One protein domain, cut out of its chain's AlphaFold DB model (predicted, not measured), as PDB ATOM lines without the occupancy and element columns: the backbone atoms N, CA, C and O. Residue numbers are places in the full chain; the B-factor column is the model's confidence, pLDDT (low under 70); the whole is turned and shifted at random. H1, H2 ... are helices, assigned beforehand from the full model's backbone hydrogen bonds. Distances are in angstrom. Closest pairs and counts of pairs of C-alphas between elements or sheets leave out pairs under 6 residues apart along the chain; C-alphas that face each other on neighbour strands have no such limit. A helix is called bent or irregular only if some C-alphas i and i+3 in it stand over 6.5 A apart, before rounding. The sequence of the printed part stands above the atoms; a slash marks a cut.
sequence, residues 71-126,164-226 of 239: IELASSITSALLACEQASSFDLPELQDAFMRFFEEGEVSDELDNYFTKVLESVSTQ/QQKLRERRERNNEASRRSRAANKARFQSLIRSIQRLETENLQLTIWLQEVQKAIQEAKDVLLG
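This is residues 71 to 126 and 164 to 226 of the 239 residues of the protein "BZIP domain-containing protein" of Fasciola gigantica (UniProt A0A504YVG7). One very long helix, H4, runs the length of the domain, and a small, loose group of three short helices, H1, H2 and H3, stands off to one side of it. Within that group H2 runs towards H4, the chain folds back, and H3 begins beside residues 95 to 99 of H2, while H1 reaches away with residues 71 to 79 sticking out. The printed part has 119 residues with four named helices, in the order H1, H2, H3, H4, and no named strand; the class is all helix. The whole is extended, with a radius of gyration of the C-alphas of 26.6 A, and elongated, spanning 87 by 49 by 33 A.

Begin with H4, residues 164 to 226: find C-alpha 164 at (1.817, -48.941, -18.500), and from there the helix runs 91.8 A to C-alpha 226 at (0.695, 40.518, -39.186). Y climbs along it while x changes little from end to end. Now go to the first printed residue, C-alpha 71 at (20.304, -6.340, 7.087), where H1, residues 71 to 86, begins; it is 23.1 A long. H2 is residues 92 to 105, 19.8 A from first to last C-alpha. H3 is residues 110 to 124, 20.9 A long. No helix is bent or irregular.

H4 touches no helix, and its residues 164 to 185 and 187 to 226 stand free. Look next at H2, which is apart from H4. H2 and H3 touch, and the closest C-alphas are those of Ala 98 and Leu 112, 6.5 A apart. H2 touches H3 with residues 95 to 99 alone, and H3 touches H2 with residues 111 to 112 alone. The two helices stand at a steep tilt of 66 degrees and run opposite ways. H3 is apart from H4. H1 touches no helix and is apart from H2, H3 and H4. In the backbone of H1, H2, H3 and H4, every O i to N i+4 pair is within hydrogen-bond range.

The two C-alphas farthest apart are those of Gln 164 and Gly 226, 91.8 A, the two ends of H4. Residues 127 to 163 are not printed, and across this cut C-alpha 126 and C-alpha 164 are 43.3 A apart; the link from H3 to H4 lies across the cut. The links from H1 to H2 and from H2 to H3 are tight, with 5 and 4 residues. The mean pLDDT of the printed part is 85.1, and that of H4 is 97. Confidence is low, under 70, at 22 residues: 71 to 74, 76 to 77, 80 to 91 and 123 to 126.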
ATOM      1  N   ILE A  71      18.998  -6.947   7.381       57.56
ATOM      2  CA  ILE A  71      20.304  -6.340   7.087       57.56
ATOM      3  C   ILE A  71      21.270  -7.377   6.495       57.56
ATOM      4  O   ILE A  71      21.970  -7.070   5.529       57.56
ATOM      5  N   GLU A  72      21.272  -8.614   7.002       63.03
ATOM      6  CA  GLU A  72      22.097  -9.692   6.430       63.03
ATOM      7  C   GLU A  72      21.657 -10.067   5.012       63.03
ATOM      8  O   GLU A  72      22.502 -10.245   4.133       63.03
ATOM      9  N   LEU A  73      20.344 -10.114   4.752       63.72
ATOM     10  CA  LEU A  73      19.831 -10.404   3.414       63.72
ATOM     11  C   LEU A  73      20.216  -9.302   2.418       63.72
ATOM     12  O   LEU A  73      20.670  -9.598   1.314       63.72
ATOM     13  N   ALA A  74      20.100  -8.034   2.818       67.62
ATOM     14  CA  ALA A  74      20.512  -6.911   1.982       67.62
ATOM     15  C   ALA A  74      22.025  -6.933   1.701       67.62
ATOM     16  O   ALA A  74      22.446  -6.747   0.558       67.62
ATOM     17  N   SER A  75      22.855  -7.224   2.707       70.06
ATOM     18  CA  SER A  75      24.311  -7.339   2.542       70.06
ATOM     19  C   SER A  75      24.716  -8.514   1.640       70.06
ATOM     20  O   SER A  75      25.590  -8.360   0.781       70.06
ATOM     21  N   SER A  76      24.032  -9.655   1.759       68.56
ATOM     22  CA  SER A  76      24.236 -10.825   0.899       68.56
ATOM     23  C   SER A  76      23.859 -10.538  -0.559       68.56
ATOM     24  O   SER A  76      24.653 -10.817  -1.457       68.56
ATOM     25  N   ILE A  77      22.719  -9.878  -0.802       67.31
ATOM     26  CA  ILE A  77      22.295  -9.464  -2.152       67.31
ATOM     27  C   ILE A  77      23.305  -8.486  -2.763       67.31
ATOM     28  O   ILE A  77      23.669  -8.619  -3.928       67.31
ATOM     29  N   THR A  78      23.804  -7.532  -1.974       71.44
ATOM     30  CA  THR A  78      24.754  -6.523  -2.468       71.44
ATOM     31  C   THR A  78      26.104  -7.161  -2.817       71.44
ATOM     32  O   THR A  78      26.699  -6.829  -3.836       71.44
ATOM     33  N   SER A  79      26.552  -8.137  -2.021       71.56
ATOM     34  CA  SER A  79      27.782  -8.900  -2.277       71.56
ATOM     35  C   SER A  79      27.656  -9.813  -3.503       71.56
ATOM     36  O   SER A  79      28.600  -9.926  -4.282       71.56
ATOM     37  N   ALA A  80      26.483 -10.422  -3.715       62.19
ATOM     38  CA  ALA A  80      26.192 -11.210  -4.911       62.19
ATOM     39  C   ALA A  80      26.166 -10.337  -6.179       62.19
ATOM     40  O   ALA A  80      26.734 -10.720  -7.198       62.19
ATOM     41  N   LEU A  81      25.583  -9.136  -6.107       62.75
ATOM     42  CA  LEU A  81      25.567  -8.187  -7.225       62.75
ATOM     43  C   LEU A  81      26.973  -7.667  -7.571       62.75
ATOM     44  O   LEU A  81      27.316  -7.614  -8.749       62.75
ATOM     45  N   LEU A  82      27.813  -7.376  -6.569       67.00
ATOM     46  CA  LEU A  82      29.210  -6.969  -6.790       67.00
ATOM     47  C   LEU A  82      30.066  -8.096  -7.398       67.00
ATOM     48  O   LEU A  82      30.981  -7.836  -8.179       67.00
ATOM     49  N   ALA A  83      29.778  -9.356  -7.053       57.94
ATOM     50  CA  ALA A  83      30.448 -10.518  -7.639       57.94
ATOM     51  C   ALA A  83      30.045 -10.738  -9.110       57.94
ATOM     52  O   ALA A  83      30.888 -11.114  -9.924       57.94
ATOM     53  N   CYS A  84      28.793 -10.438  -9.475       51.72
ATOM     54  CA  CYS A  84      28.341 -10.442 -10.869       51.72
ATOM     55  C   CYS A  84      29.037  -9.361 -11.713       51.72
ATOM     56  O   CYS A  84      29.288  -9.573 -12.898       51.72
ATOM     57  N   GLU A  85      29.396  -8.227 -11.110       56.00
ATOM     58  CA  GLU A  85      30.066  -7.115 -11.794       56.00
ATOM     59  C   GLU A  85      31.516  -7.459 -12.189       56.00
ATOM     60  O   GLU A  85      31.987  -7.061 -13.256       56.00
ATOM     61  N   GLN A  86      32.202  -8.294 -11.398       55.97
ATOM     62  CA  GLN A  86      33.562  -8.775 -11.702       55.97
ATOM     63  C   GLN A  86      33.608  -9.904 -12.746       55.97
ATOM     64  O   GLN A  86      34.670 -10.178 -13.300       55.97
ATOM     65  N   ALA A  87      32.467 -10.524 -13.070       52.47
ATOM     66  CA  ALA A  87      32.341 -11.485 -14.170       52.47
ATOM     67  C   ALA A  87      31.984 -10.819 -15.520       52.47
ATOM     68  O   ALA A  87      31.810 -11.514 -16.524       52.47
ATOM     69  N   SER A  88      31.898  -9.481 -15.575       49.75
ATOM     70  CA  SER A  88      31.431  -8.701 -16.736       49.75
ATOM     71  C   SER A  88      32.455  -8.521 -17.872       49.75
ATOM     72  O   SER A  88      32.460  -7.506 -18.562       49.75
ATOM     73  N   SER A  89      33.296  -9.527 -18.137       54.56
ATOM     74  CA  SER A  89      34.028  -9.601 -19.418       54.56
ATOM     75  C   SER A  89      33.265 -10.399 -20.487       54.56
ATOM     76  O   SER A  89      33.832 -10.735 -21.526       54.56
ATOM     77  N   PHE A  90      32.010 -10.767 -20.223       60.88
ATOM     78  CA  PHE A  90      31.189 -11.485 -21.189       60.88
ATOM     79  C   PHE A  90      30.668 -10.502 -22.237       60.88
ATOM     80  O   PHE A  90      30.067  -9.490 -21.871       60.88
ATOM     81  N   ASP A  91      30.908 -10.790 -23.519       69.38
ATOM     82  CA  ASP A  91      30.475  -9.950 -24.635       69.38
ATOM     83  C   ASP A  91      28.939  -9.950 -24.705       69.38
ATOM     84  O   ASP A  91      28.284 -10.816 -25.289       69.38
ATOM     85  N   LEU A  92      28.347  -8.980 -24.008       74.62
ATOM     86  CA  LEU A  92      26.907  -8.806 -23.841       74.62
ATOM     87  C   LEU A  92      26.129  -8.773 -25.176       74.62
ATOM     88  O   LEU A  92      25.013  -9.299 -25.204       74.62
ATOM     89  N   PRO A  93      26.680  -8.222 -26.281       77.75
ATOM     90  CA  PRO A  93      26.016  -8.256 -27.580       77.75
ATOM     91  C   PRO A  93      25.854  -9.673 -28.151       77.75
ATOM     92  O   PRO A  93      24.788  -9.988 -28.678       77.75
ATOM     93  N   GLU A  94      26.861 -10.544 -28.014       74.12
ATOM     94  CA  GLU A  94      26.789 -11.925 -28.520       74.12
ATOM     95  C   GLU A  94      25.801 -12.766 -27.711       74.12
ATOM     96  O   GLU A  94      25.027 -13.535 -28.280       74.12
ATOM     97  N   LEU A  95      25.757 -12.573 -26.389       78.88
ATOM     98  CA  LEU A  95      24.799 -13.275 -25.540       78.88
ATOM     99  C   LEU A  95      23.357 -12.856 -25.856       78.88
ATOM    100  O   LEU A  95      22.463 -13.698 -25.906       78.88
ATOM    101  N   GLN A  96      23.123 -11.563 -26.090       81.75
ATOM    102  CA  GLN A  96      21.802 -11.070 -26.468       81.75
ATOM    103  C   GLN A  96      21.339 -11.671 -27.800       81.75
ATOM    104  O   GLN A  96      20.181 -12.082 -27.911       81.75
ATOM    105  N   ASP A  97      22.236 -11.767 -28.781       81.00
ATOM    106  CA  ASP A  97      21.928 -12.363 -30.079       81.00
ATOM    107  C   ASP A  97      21.665 -13.874 -29.966       81.00
ATOM    108  O   ASP A  97      20.682 -14.379 -30.507       81.00
ATOM    109  N   ALA A  98      22.453 -14.585 -29.154       80.81
ATOM    110  CA  ALA A  98      22.223 -15.991 -28.828       80.81
ATOM    111  C   ALA A  98      20.845 -16.223 -28.174       80.81
ATOM    112  O   ALA A  98      20.119 -17.143 -28.555       80.81
ATOM    113  N   PHE A  99      20.429 -15.360 -27.238       83.25
ATOM    114  CA  PHE A  99      19.087 -15.417 -26.646       83.25
ATOM    115  C   PHE A  99      17.985 -15.178 -27.678       83.25
ATOM    116  O   PHE A  99      16.978 -15.891 -27.670       83.25
ATOM    117  N   MET A 100      18.159 -14.207 -28.576       84.81
ATOM    118  CA  MET A 100      17.186 -13.937 -29.635       84.81
ATOM    119  C   MET A 100      17.060 -15.123 -30.598       84.81
ATOM    120  O   MET A 100      15.939 -15.572 -30.850       84.81
ATOM    121  N   ARG A 101      18.180 -15.717 -31.031       79.62
ATOM    122  CA  ARG A 101      18.182 -16.933 -31.862       79.62
ATOM    123  C   ARG A 101      17.543 -18.121 -31.154       79.62
ATOM    124  O   ARG A 101      16.717 -18.803 -31.752       79.62
ATOM    125  N   PHE A 102      17.794 -18.313 -29.859       86.50
ATOM    126  CA  PHE A 102      17.103 -19.344 -29.078       86.50
ATOM    127  C   PHE A 102      15.575 -19.159 -29.098       86.50
ATOM    128  O   PHE A 102      14.826 -20.127 -29.250       86.50
ATOM    129  N   PHE A 103      15.074 -17.923 -28.992       78.81
ATOM    130  CA  PHE A 103      13.634 -17.667 -29.080       78.81
ATOM    131  C   PHE A 103      13.073 -17.838 -30.492       78.81
ATOM    132  O   PHE A 103      11.912 -18.246 -30.630       78.81
ATOM    133  N   GLU A 104      13.852 -17.549 -31.529       77.88
ATOM    134  CA  GLU A 104      13.437 -17.649 -32.928       77.88
ATOM    135  C   GLU A 104      13.476 -19.098 -33.426       77.88
ATOM    136  O   GLU A 104      12.420 -19.638 -33.787       77.88
ATOM    137  N   GLU A 105      14.640 -19.736 -33.328       83.00
ATOM    138  CA  GLU A 105      14.999 -21.040 -33.901       83.00
ATOM    139  C   GLU A 105      14.746 -22.202 -32.927       83.00
ATOM    140  O   GLU A 105      14.435 -23.315 -33.349       83.00
ATOM    141  N   GLY A 106      14.754 -21.943 -31.613       78.00
ATOM    142  CA  GLY A 106      14.537 -22.969 -30.586       78.00
ATOM    143  C   GLY A 106      15.767 -23.824 -30.281       78.00
ATOM    144  O   GLY A 106      15.643 -24.813 -29.554       78.00
ATOM    145  N   GLU A 107      16.928 -23.456 -30.817       80.19
ATOM    146  CA  GLU A 107      18.205 -24.128 -30.593       80.19
ATOM    147  C   GLU A 107      18.997 -23.398 -29.505       80.19
ATOM    148  O   GLU A 107      19.077 -22.169 -29.491       80.19
ATOM    149  N   VAL A 108      19.534 -24.153 -28.543       84.50
ATOM    150  CA  VAL A 108      20.427 -23.611 -27.509       84.50
ATOM    151  C   VAL A 108      21.811 -23.523 -28.129       84.50
ATOM    152  O   VAL A 108      22.369 -24.555 -28.494       84.50
ATOM    153  N   SER A 109      22.339 -22.310 -28.274       83.56
ATOM    154  CA  SER A 109      23.688 -22.115 -28.798       83.56
ATOM    155  C   SER A 109      24.748 -22.462 -27.745       83.56
ATOM    156  O   SER A 109      24.484 -22.409 -26.538       83.56
ATOM    157  N   ASP A 110      25.958 -22.791 -28.195       81.56
ATOM    158  CA  ASP A 110      27.079 -23.154 -27.319       81.56
ATOM    159  C   ASP A 110      27.461 -22.002 -26.365       81.56
ATOM    160  O   ASP A 110      27.955 -22.224 -25.256       81.56
ATOM    161  N   GLU A 111      27.199 -20.751 -26.754       83.25
ATOM    162  CA  GLU A 111      27.406 -19.560 -25.925       83.25
ATOM    163  C   GLU A 111      26.419 -19.507 -24.750       83.25
ATOM    164  O   GLU A 111      26.802 -19.193 -23.618       83.25
ATOM    165  N   LEU A 112      25.156 -19.861 -25.003       83.88
ATOM    166  CA  LEU A 112      24.102 -19.964 -23.993       83.88
ATOM    167  C   LEU A 112      24.372 -21.118 -23.020       83.88
ATOM    168  O   LEU A 112      24.209 -20.951 -21.809       83.88
ATOM    169  N   ASP A 113      24.824 -22.264 -23.525       84.81
ATOM    170  CA  ASP A 113      25.149 -23.430 -22.696       84.81
ATOM    171  C   ASP A 113      26.370 -23.170 -21.791       84.81
ATOM    172  O   ASP A 113      26.360 -23.457 -20.587       84.81
ATOM    173  N   ASN A 114      27.395 -22.494 -22.323       84.19
ATOM    174  CA  ASN A 114      28.535 -22.021 -21.535       84.19
ATOM    175  C   ASN A 114      28.128 -21.002 -20.462       84.19
ATOM    176  O   ASN A 114      28.671 -21.027 -19.353       84.19
ATOM    177  N   TYR A 115      27.172 -20.115 -20.759       84.19
ATOM    178  CA  TYR A 115      26.644 -19.170 -19.777       84.19
ATOM    179  C   TYR A 115      25.967 -19.898 -18.608       84.19
ATOM    180  O   TYR A 115      26.316 -19.657 -17.452       84.19
ATOM    181  N   PHE A 116      25.063 -20.845 -18.884       83.94
ATOM    182  CA  PHE A 116      24.403 -21.619 -17.827       83.94
ATOM    183  C   PHE A 116      25.390 -22.441 -16.999       83.94
ATOM    184  O   PHE A 116      25.266 -22.483 -15.774       83.94
ATOM    185  N   THR A 117      26.399 -23.032 -17.641       84.75
ATOM    186  CA  THR A 117      27.457 -23.783 -16.955       84.75
ATOM    187  C   THR A 117      28.233 -22.889 -15.982       84.75
ATOM    188  O   THR A 117      28.365 -23.233 -14.807       84.75
ATOM    189  N   LYS A 118      28.653 -21.693 -16.413       80.62
ATOM    190  CA  LYS A 118      29.359 -20.720 -15.557       80.62
ATOM    191  C   LYS A 118      28.486 -20.176 -14.422       80.62
ATOM    192  O   LYS A 118      28.971 -19.959 -13.310       80.62
ATOM    193  N   VAL A 119      27.192 -19.967 -14.664       80.50
ATOM    194  CA  VAL A 119      26.248 -19.543 -13.618       80.50
ATOM    195  C   VAL A 119      26.059 -20.653 -12.578       80.50
ATOM    196  O   VAL A 119      26.101 -20.385 -11.381       80.50
ATOM    197  N   LEU A 120      25.930 -21.911 -13.001       80.00
ATOM    198  CA  LEU A 120      25.827 -23.045 -12.077       80.00
ATOM    199  C   LEU A 120      27.117 -23.255 -11.270       80.00
ATOM    200  O   LEU A 120      27.054 -23.534 -10.073       80.00
ATOM    201  N   GLU A 121      28.282 -23.069 -11.891       75.56
ATOM    202  CA  GLU A 121      29.587 -23.194 -11.233       75.56
ATOM    203  C   GLU A 121      29.851 -22.056 -10.228       75.56
ATOM    204  O   GLU A 121      30.341 -22.293  -9.119       75.56
ATOM    205  N   SER A 122      29.443 -20.824 -10.552       70.94
ATOM    206  CA  SER A 122      29.553 -19.682  -9.632       70.94
ATOM    207  C   SER A 122      28.589 -19.780  -8.441       70.94
ATOM    208  O   SER A 122      28.961 -19.433  -7.321       70.94
ATOM    209  N   VAL A 123      27.389 -20.346  -8.624       65.25
ATOM    210  CA  VAL A 123      26.451 -20.619  -7.517       65.25
ATOM    211  C   VAL A 123      26.936 -21.776  -6.634       65.25
ATOM    212  O   VAL A 123      26.743 -21.750  -5.418       65.25
ATOM    213  N   SER A 124      27.616 -22.777  -7.203       60.22
ATOM    214  CA  SER A 124      28.111 -23.928  -6.437       60.22
ATOM    215  C   SER A 124      29.347 -23.624  -5.577       60.22
ATOM    216  O   SER A 124      29.650 -24.391  -4.663       60.22
ATOM    217  N   THR A 125      30.059 -22.523  -5.834       55.66
ATOM    218  CA  THR A 125      31.302 -22.155  -5.125       55.66
ATOM    219  C   THR A 125      31.099 -21.159  -3.975       55.66
ATOM    220  O   THR A 125      32.021 -20.946  -3.191       55.66
ATOM    221  N   GLN A 126      29.887 -20.620  -3.784       52.44
ATOM    222  CA  GLN A 126      29.551 -19.701  -2.682       52.44
ATOM    223  C   GLN A 126      28.939 -20.369  -1.435       52.44
ATOM    224  O   GLN A 126      28.273 -19.711  -0.639       52.44
ATOM    225  N   GLN A 164       0.673 -49.622 -17.890       88.25
ATOM    226  CA  GLN A 164       1.817 -48.941 -18.500       88.25
ATOM    227  C   GLN A 164       1.440 -48.231 -19.805       88.25
ATOM    228  O   GLN A 164       1.830 -47.079 -20.007       88.25
ATOM    229  N   GLN A 165       0.631 -48.864 -20.656       90.88
ATOM    230  CA  GLN A 165       0.121 -48.261 -21.886       90.88
ATOM    231  C   GLN A 165      -0.700 -47.002 -21.584       90.88
ATOM    232  O   GLN A 165      -0.435 -45.932 -22.131       90.88
ATOM    233  N   LYS A 166      -1.625 -47.078 -20.620       94.19
ATOM    234  CA  LYS A 166      -2.428 -45.925 -20.187       94.19
ATOM    235  C   LYS A 166      -1.574 -44.789 -19.614       94.19
ATOM    236  O   LYS A 166      -1.915 -43.616 -19.783       94.19
ATOM    237  N   LEU A 167      -0.480 -45.107 -18.920       94.06
ATOM    238  CA  LEU A 167       0.470 -44.108 -18.430       94.06
ATOM    239  C   LEU A 167       1.229 -43.440 -19.583       94.06
ATOM    240  O   LEU A 167       1.365 -42.215 -19.583       94.06
ATOM    241  N   ARG A 168       1.688 -44.221 -20.566       94.44
ATOM    242  CA  ARG A 168       2.381 -43.719 -21.759       94.44
ATOM    243  C   ARG A 168       1.496 -42.746 -22.537       94.44
ATOM    244  O   ARG A 168       1.893 -41.604 -22.735       94.44
ATOM    245  N   GLU A 169       0.255 -43.130 -22.818       96.50
ATOM    246  CA  GLU A 169      -0.712 -42.263 -23.503       96.50
ATOM    247  C   GLU A 169      -1.009 -40.970 -22.730       96.50
ATOM    248  O   GLU A 169      -1.194 -39.904 -23.319       96.50
ATOM    249  N   ARG A 170      -1.069 -41.033 -21.391       96.75
ATOM    250  CA  ARG A 170      -1.238 -39.832 -20.555       96.75
ATOM    251  C   ARG A 170      -0.040 -38.893 -20.672       96.75
ATOM    252  O   ARG A 170      -0.245 -37.683 -20.760       96.75
ATOM    253  N   ARG A 171       1.183 -39.431 -20.683       97.50
ATOM    254  CA  ARG A 171       2.413 -38.644 -20.867       97.50
ATOM    255  C   ARG A 171       2.472 -38.024 -22.257       97.50
ATOM    256  O   ARG A 171       2.733 -36.834 -22.364       97.50
ATOM    257  N   GLU A 172       2.149 -38.785 -23.295       97.94
ATOM    258  CA  GLU A 172       2.092 -38.283 -24.672       97.94
ATOM    259  C   GLU A 172       1.091 -37.132 -24.807       97.94
ATOM    260  O   GLU A 172       1.439 -36.066 -25.316       97.94
ATOM    261  N   ARG A 173      -0.120 -37.288 -24.256       98.00
ATOM    262  CA  ARG A 173      -1.125 -36.217 -24.241       98.00
ATOM    263  C   ARG A 173      -0.667 -34.979 -23.470       98.00
ATOM    264  O   ARG A 173      -0.933 -33.866 -23.916       98.00
ATOM    265  N   ASN A 174       0.016 -35.142 -22.338       97.88
ATOM    266  CA  ASN A 174       0.529 -34.008 -21.565       97.88
ATOM    267  C   ASN A 174       1.690 -33.291 -22.271       97.88
ATOM    268  O   ASN A 174       1.717 -32.061 -22.299       97.88
ATOM    269  N   ASN A 175       2.602 -34.040 -22.890       97.62
ATOM    270  CA  ASN A 175       3.692 -33.479 -23.683       97.62
ATOM    271  C   ASN A 175       3.141 -32.701 -24.880       97.62
ATOM    272  O   ASN A 175       3.566 -31.577 -25.139       97.62
ATOM    273  N   GLU A 176       2.141 -33.254 -25.566       98.38
ATOM    274  CA  GLU A 176       1.471 -32.583 -26.675       98.38
ATOM    275  C   GLU A 176       0.740 -31.313 -26.225       98.38
ATOM    276  O   GLU A 176       0.897 -30.255 -26.837       98.38
ATOM    277  N   ALA A 177       0.003 -31.374 -25.114       97.50
ATOM    278  CA  ALA A 177      -0.630 -30.199 -24.523       97.50
ATOM    279  C   ALA A 177       0.404 -29.127 -24.138       97.50
ATOM    280  O   ALA A 177       0.192 -27.943 -24.396       97.50
ATOM    281  N   SER A 178       1.549 -29.539 -23.590       97.75
ATOM    282  CA  SER A 178       2.644 -28.636 -23.228       97.75
ATOM    283  C   SER A 178       3.265 -27.976 -24.457       97.75
ATOM    284  O   SER A 178       3.469 -26.762 -24.455       97.75
ATOM    285  N   ARG A 179       3.502 -28.734 -25.539       98.31
ATOM    286  CA  ARG A 179       3.982 -28.186 -26.818       98.31
ATOM    287  C   ARG A 179       3.008 -27.155 -27.379       98.31
ATOM    288  O   ARG A 179       3.426 -26.045 -27.702       98.31
ATOM    289  N   ARG A 180       1.710 -27.472 -27.409       98.25
ATOM    290  CA  ARG A 180       0.665 -26.535 -27.859       98.25
ATOM    291  C   ARG A 180       0.592 -25.287 -26.994       98.25
ATOM    292  O   ARG A 180       0.511 -24.191 -27.533       98.25
ATOM    293  N   SER A 181       0.666 -25.434 -25.672       98.00
ATOM    294  CA  SER A 181       0.657 -24.299 -24.746       98.00
ATOM    295  C   SER A 181       1.845 -23.371 -24.988       98.00
ATOM    296  O   SER A 181       1.673 -22.155 -25.053       98.00
ATOM    297  N   ARG A 182       3.048 -23.932 -25.158       98.31
ATOM    298  CA  ARG A 182       4.257 -23.155 -25.461       98.31
ATOM    299  C   ARG A 182       4.138 -22.444 -26.809       98.31
ATOM    300  O   ARG A 182       4.385 -21.244 -26.874       98.31
ATOM    301  N   ALA A 183       3.690 -23.148 -27.849       98.00
ATOM    302  CA  ALA A 183       3.489 -22.573 -29.178       98.00
ATOM    303  C   ALA A 183       2.450 -21.438 -29.172       98.00
ATOM    304  O   ALA A 183       2.700 -20.369 -29.721       98.00
ATOM    305  N   ALA A 184       1.315 -21.629 -28.492       97.44
ATOM    306  CA  ALA A 184       0.284 -20.605 -28.355       97.44
ATOM    307  C   ALA A 184       0.796 -19.372 -27.595       97.44
ATOM    308  O   ALA A 184       0.498 -18.245 -27.984       97.44
ATOM    309  N   ASN A 185       1.593 -19.569 -26.538       96.88
ATOM    310  CA  ASN A 185       2.181 -18.457 -25.800       96.88
ATOM    311  C   ASN A 185       3.214 -17.690 -26.645       96.88
ATOM    312  O   ASN A 185       3.153 -16.464 -26.707       96.88
ATOM    313  N   LYS A 186       4.093 -18.400 -27.372       96.69
ATOM    314  CA  LYS A 186       5.040 -17.795 -28.330       96.69
ATOM    315  C   LYS A 186       4.296 -16.971 -29.386       96.69
ATOM    316  O   LYS A 186       4.641 -15.814 -29.614       96.69
ATOM    317  N   ALA A 187       3.226 -17.515 -29.965       97.38
ATOM    318  CA  ALA A 187       2.408 -16.811 -30.953       97.38
ATOM    319  C   ALA A 187       1.734 -15.551 -30.379       97.38
ATOM    320  O   ALA A 187       1.725 -14.505 -31.031       97.38
ATOM    321  N   ARG A 188       1.204 -15.618 -29.150       97.50
ATOM    322  CA  ARG A 188       0.627 -14.453 -28.458       97.50
ATOM    323  C   ARG A 188       1.664 -13.360 -28.226       97.50
ATOM    324  O   ARG A 188       1.384 -12.203 -28.516       97.50
ATOM    325  N   PHE A 189       2.852 -13.727 -27.753       97.44
ATOM    326  CA  PHE A 189       3.932 -12.777 -27.508       97.44
ATOM    327  C   PHE A 189       4.385 -12.083 -28.799       97.44
ATOM    328  O   PHE A 189       4.443 -10.858 -28.857       97.44
ATOM    329  N   GLN A 190       4.585 -12.844 -29.878       97.19
ATOM    330  CA  GLN A 190       4.907 -12.275 -31.190       97.19
ATOM    331  C   GLN A 190       3.801 -11.349 -31.715       97.19
ATOM    332  O   GLN A 190       4.087 -10.293 -32.276       97.19
ATOM    333  N   SER A 191       2.528 -11.712 -31.525       97.50
ATOM    334  CA  SER A 191       1.403 -10.848 -31.897       97.50
ATOM    335  C   SER A 191       1.394  -9.538 -31.108       97.50
ATOM    336  O   SER A 191       1.062  -8.496 -31.672       97.50
ATOM    337  N   LEU A 192       1.747  -9.582 -29.821       97.12
ATOM    338  CA  LEU A 192       1.831  -8.394 -28.978       97.12
ATOM    339  C   LEU A 192       2.942  -7.456 -29.458       97.12
ATOM    340  O   LEU A 192       2.679  -6.272 -29.638       97.12
ATOM    341  N   ILE A 193       4.132  -7.992 -29.756       97.38
ATOM    342  CA  ILE A 193       5.254  -7.213 -30.305       97.38
ATOM    343  C   ILE A 193       4.837  -6.484 -31.584       97.38
ATOM    344  O   ILE A 193       5.002  -5.270 -31.683       97.38
ATOM    345  N   ARG A 194       4.221  -7.192 -32.540       97.75
ATOM    346  CA  ARG A 194       3.740  -6.567 -33.786       97.75
ATOM    347  C   ARG A 194       2.703  -5.478 -33.521       97.75
ATOM    348  O   ARG A 194       2.682  -4.464 -34.211       97.75
ATOM    349  N   SER A 195       1.827  -5.675 -32.531       98.06
ATOM    350  CA  SER A 195       0.844  -4.655 -32.167       98.06
ATOM    351  C   SER A 195       1.499  -3.416 -31.565       98.06
ATOM    352  O   SER A 195       1.041  -2.318 -31.861       98.06
ATOM    353  N   ILE A 196       2.542  -3.575 -30.747       97.94
ATOM    354  CA  ILE A 196       3.301  -2.453 -30.181       97.94
ATOM    355  C   ILE A 196       3.971  -1.662 -31.306       97.94
ATOM    356  O   ILE A 196       3.713  -0.473 -31.429       97.94
ATOM    357  N   GLN A 197       4.707  -2.330 -32.197       97.62
ATOM    358  CA  GLN A 197       5.381  -1.685 -33.334       97.62
ATOM    359  C   GLN A 197       4.410  -0.909 -34.235       97.62
ATOM    360  O   GLN A 197       4.691   0.203 -34.686       97.62
ATOM    361  N   ARG A 198       3.228  -1.485 -34.484       98.31
ATOM    362  CA  ARG A 198       2.162  -0.811 -35.229       98.31
ATOM    363  C   ARG A 198       1.684   0.447 -34.503       98.31
ATOM    364  O   ARG A 198       1.593   1.495 -35.131       98.31
ATOM    365  N   LEU A 199       1.410   0.356 -33.201       98.44
ATOM    366  CA  LEU A 199       0.965   1.499 -32.399       98.44
ATOM    367  C   LEU A 199       2.033   2.595 -32.308       98.44
ATOM    368  O   LEU A 199       1.690   3.769 -32.366       98.44
ATOM    369  N   GLU A 200       3.313   2.239 -32.209       98.12
ATOM    370  CA  GLU A 200       4.427   3.195 -32.239       98.12
ATOM    371  C   GLU A 200       4.476   3.947 -33.574       98.12
ATOM    372  O   GLU A 200       4.603   5.171 -33.598       98.12
ATOM    373  N   THR A 201       4.292   3.227 -34.684       97.94
ATOM    374  CA  THR A 201       4.239   3.822 -36.026       97.94
ATOM    375  C   THR A 201       3.038   4.759 -36.175       97.94
ATOM    376  O   THR A 201       3.189   5.887 -36.641       97.94
ATOM    377  N   GLU A 202       1.849   4.320 -35.751       98.38
ATOM    378  CA  GLU A 202       0.625   5.131 -35.769       98.38
ATOM    379  C   GLU A 202       0.783   6.391 -34.895       98.38
ATOM    380  O   GLU A 202       0.421   7.492 -35.310       98.38
ATOM    381  N   ASN A 203       1.384   6.268 -33.709       98.38
ATOM    382  CA  ASN A 203       1.626   7.393 -32.806       98.38
ATOM    383  C   ASN A 203       2.599   8.419 -33.409       98.38
ATOM    384  O   ASN A 203       2.343   9.625 -33.355       98.38
ATOM    385  N   LEU A 204       3.678   7.950 -34.045       98.19
ATOM    386  CA  LEU A 204       4.617   8.816 -34.751       98.19
ATOM    387  C   LEU A 204       3.921   9.593 -35.877       98.19
ATOM    388  O   LEU A 204       4.090  10.807 -35.977       98.19
ATOM    389  N   GLN A 205       3.097   8.920 -36.684       98.38
ATOM    390  CA  GLN A 205       2.332   9.564 -37.758       98.38
ATOM    391  C   GLN A 205       1.376  10.634 -37.220       98.38
ATOM    392  O   GLN A 205       1.329  11.744 -37.750       98.38
ATOM    393  N   LEU A 206       0.652  10.331 -36.140       98.56
ATOM    394  CA  LEU A 206      -0.239  11.291 -35.489       98.56
ATOM    395  C   LEU A 206       0.523  12.495 -34.928       98.56
ATOM    396  O   LEU A 206       0.042  13.622 -35.022       98.56
ATOM    397  N   THR A 207       1.717  12.274 -34.379       98.00
ATOM    398  CA  THR A 207       2.573  13.349 -33.862       98.00
ATOM    399  C   THR A 207       3.032  14.281 -34.980       98.00
ATOM    400  O   THR A 207       2.943  15.499 -34.827       98.00
ATOM    401  N   ILE A 208       3.466  13.730 -36.118       98.12
ATOM    402  CA  ILE A 208       3.841  14.516 -37.303       98.12
ATOM    403  C   ILE A 208       2.645  15.340 -37.785       98.12
ATOM    404  O   ILE A 208       2.757  16.552 -37.952       98.12
ATOM    405  N   TRP A 209       1.477  14.711 -37.928       98.50
ATOM    406  CA  TRP A 209       0.275  15.404 -38.383       98.50
ATOM    407  C   TRP A 209      -0.148  16.532 -37.432       98.50
ATOM    408  O   TRP A 209      -0.503  17.626 -37.869       98.50
ATOM    409  N   LEU A 210      -0.051  16.312 -36.118       98.44
ATOM    410  CA  LEU A 210      -0.335  17.347 -35.128       98.44
ATOM    411  C   LEU A 210       0.620  18.541 -35.266       98.44
ATOM    412  O   LEU A 210       0.172  19.686 -35.192       98.44
ATOM    413  N   GLN A 211       1.913  18.290 -35.489       98.12
ATOM    414  CA  GLN A 211       2.904  19.346 -35.718       98.12
ATOM    415  C   GLN A 211       2.607  20.137 -36.997       98.12
ATOM    416  O   GLN A 211       2.685  21.366 -36.985       98.12
ATOM    417  N   GLU A 212       2.219  19.463 -38.081       98.19
ATOM    418  CA  GLU A 212       1.822  20.115 -39.333       98.19
ATOM    419  C   GLU A 212       0.604  21.022 -39.137       98.19
ATOM    420  O   GLU A 212       0.614  22.181 -39.557       98.19
ATOM    421  N   VAL A 213      -0.424  20.536 -38.435       98.38
ATOM    422  CA  VAL A 213      -1.623  21.324 -38.124       98.38
ATOM    423  C   VAL A 213      -1.280  22.520 -37.236       98.38
ATOM    424  O   VAL A 213      -1.750  23.629 -37.488       98.38
ATOM    425  N   GLN A 214      -0.440  22.336 -36.216       98.19
ATOM    426  CA  GLN A 214       0.010  23.433 -35.354       98.19
ATOM    427  C   GLN A 214       0.780  24.496 -36.138       98.19
ATOM    428  O   GLN A 214       0.536  25.688 -35.944       98.19
ATOM    429  N   LYS A 215       1.661  24.077 -37.052       97.69
ATOM    430  CA  LYS A 215       2.391  24.982 -37.940       97.69
ATOM    431  C   LYS A 215       1.436  25.765 -38.842       97.69
ATOM    432  O   LYS A 215       1.527  26.987 -38.880       97.69
ATOM    433  N   ALA A 216       0.472  25.099 -39.479       97.69
ATOM    434  CA  ALA A 216      -0.527  25.757 -40.323       97.69
ATOM    435  C   ALA A 216      -1.390  26.764 -39.538       97.69
ATOM    436  O   ALA A 216      -1.692  27.850 -40.031       97.69
ATOM    437  N   ILE A 217      -1.759  26.439 -38.292       97.81
ATOM    438  CA  ILE A 217      -2.464  27.371 -37.400       97.81
ATOM    439  C   ILE A 217      -1.593  28.586 -37.083       97.81
ATOM    440  O   ILE A 217      -2.104  29.705 -37.065       97.81
ATOM    441  N   GLN A 218      -0.305  28.383 -36.801       96.69
ATOM    442  CA  GLN A 218       0.602  29.483 -36.493       96.69
ATOM    443  C   GLN A 218       0.784  30.404 -37.702       96.69
ATOM    444  O   GLN A 218       0.605  31.608 -37.566       96.69
ATOM    445  N   GLU A 219       1.008  29.842 -38.890       95.69
ATOM    446  CA  GLU A 219       1.087  30.605 -40.139       95.69
ATOM    447  C   GLU A 219      -0.203  31.401 -40.395       95.69
ATOM    448  O   GLU A 219      -0.151  32.588 -40.708       95.69
ATOM    449  N   ALA A 220      -1.376  30.792 -40.191       95.62
ATOM    450  CA  ALA A 220      -2.656  31.484 -40.335       95.62
ATOM    451  C   ALA A 220      -2.828  32.632 -39.322       95.62
ATOM    452  O   ALA A 220      -3.355  33.690 -39.671       95.62
ATOM    453  N   LYS A 221      -2.376  32.448 -38.074       95.06
ATOM    454  CA  LYS A 221      -2.371  33.509 -37.054       95.06
ATOM    455  C   LYS A 221      -1.427  34.643 -37.431       95.06
ATOM    456  O   LYS A 221      -1.814  35.798 -37.292       95.06
ATOM    457  N   ASP A 222      -0.233  34.322 -37.915       93.94
ATOM    458  CA  ASP A 222       0.769  35.311 -38.307       93.94
ATOM    459  C   ASP A 222       0.284  36.134 -39.507       93.94
ATOM    460  O   ASP A 222       0.460  37.348 -39.520       93.94
ATOM    461  N   VAL A 223      -0.417  35.522 -40.469       93.25
ATOM    462  CA  VAL A 223      -1.068  36.249 -41.574       93.25
ATOM    463  C   VAL A 223      -2.187  37.159 -41.059       93.25
ATOM    464  O   VAL A 223      -2.256  38.326 -41.443       93.25
ATOM    465  N   LEU A 224      -3.054  36.653 -40.177       93.06
ATOM    466  CA  LEU A 224      -4.198  37.411 -39.663       93.06
ATOM    467  C   LEU A 224      -3.777  38.590 -38.769       93.06
ATOM    468  O   LEU A 224      -4.387  39.653 -38.832       93.06
ATOM    469  N   LEU A 225      -2.758  38.399 -37.930       90.38
ATOM    470  CA  LEU A 225      -2.272  39.405 -36.981       90.38
ATOM    471  C   LEU A 225      -1.178  40.299 -37.580       90.38
ATOM    472  O   LEU A 225      -1.090  41.473 -37.228       90.38
ATOM    473  N   GLY A 226      -0.359  39.775 -38.492       73.44
ATOM    474  CA  GLY A 226       0.695  40.518 -39.186       73.44
ATOM    475  C   GLY A 226       0.151  41.525 -40.199       73.44
ATOM    476  O   GLY A 226       0.718  42.603 -40.341       73.44
TER     477      GLY A 226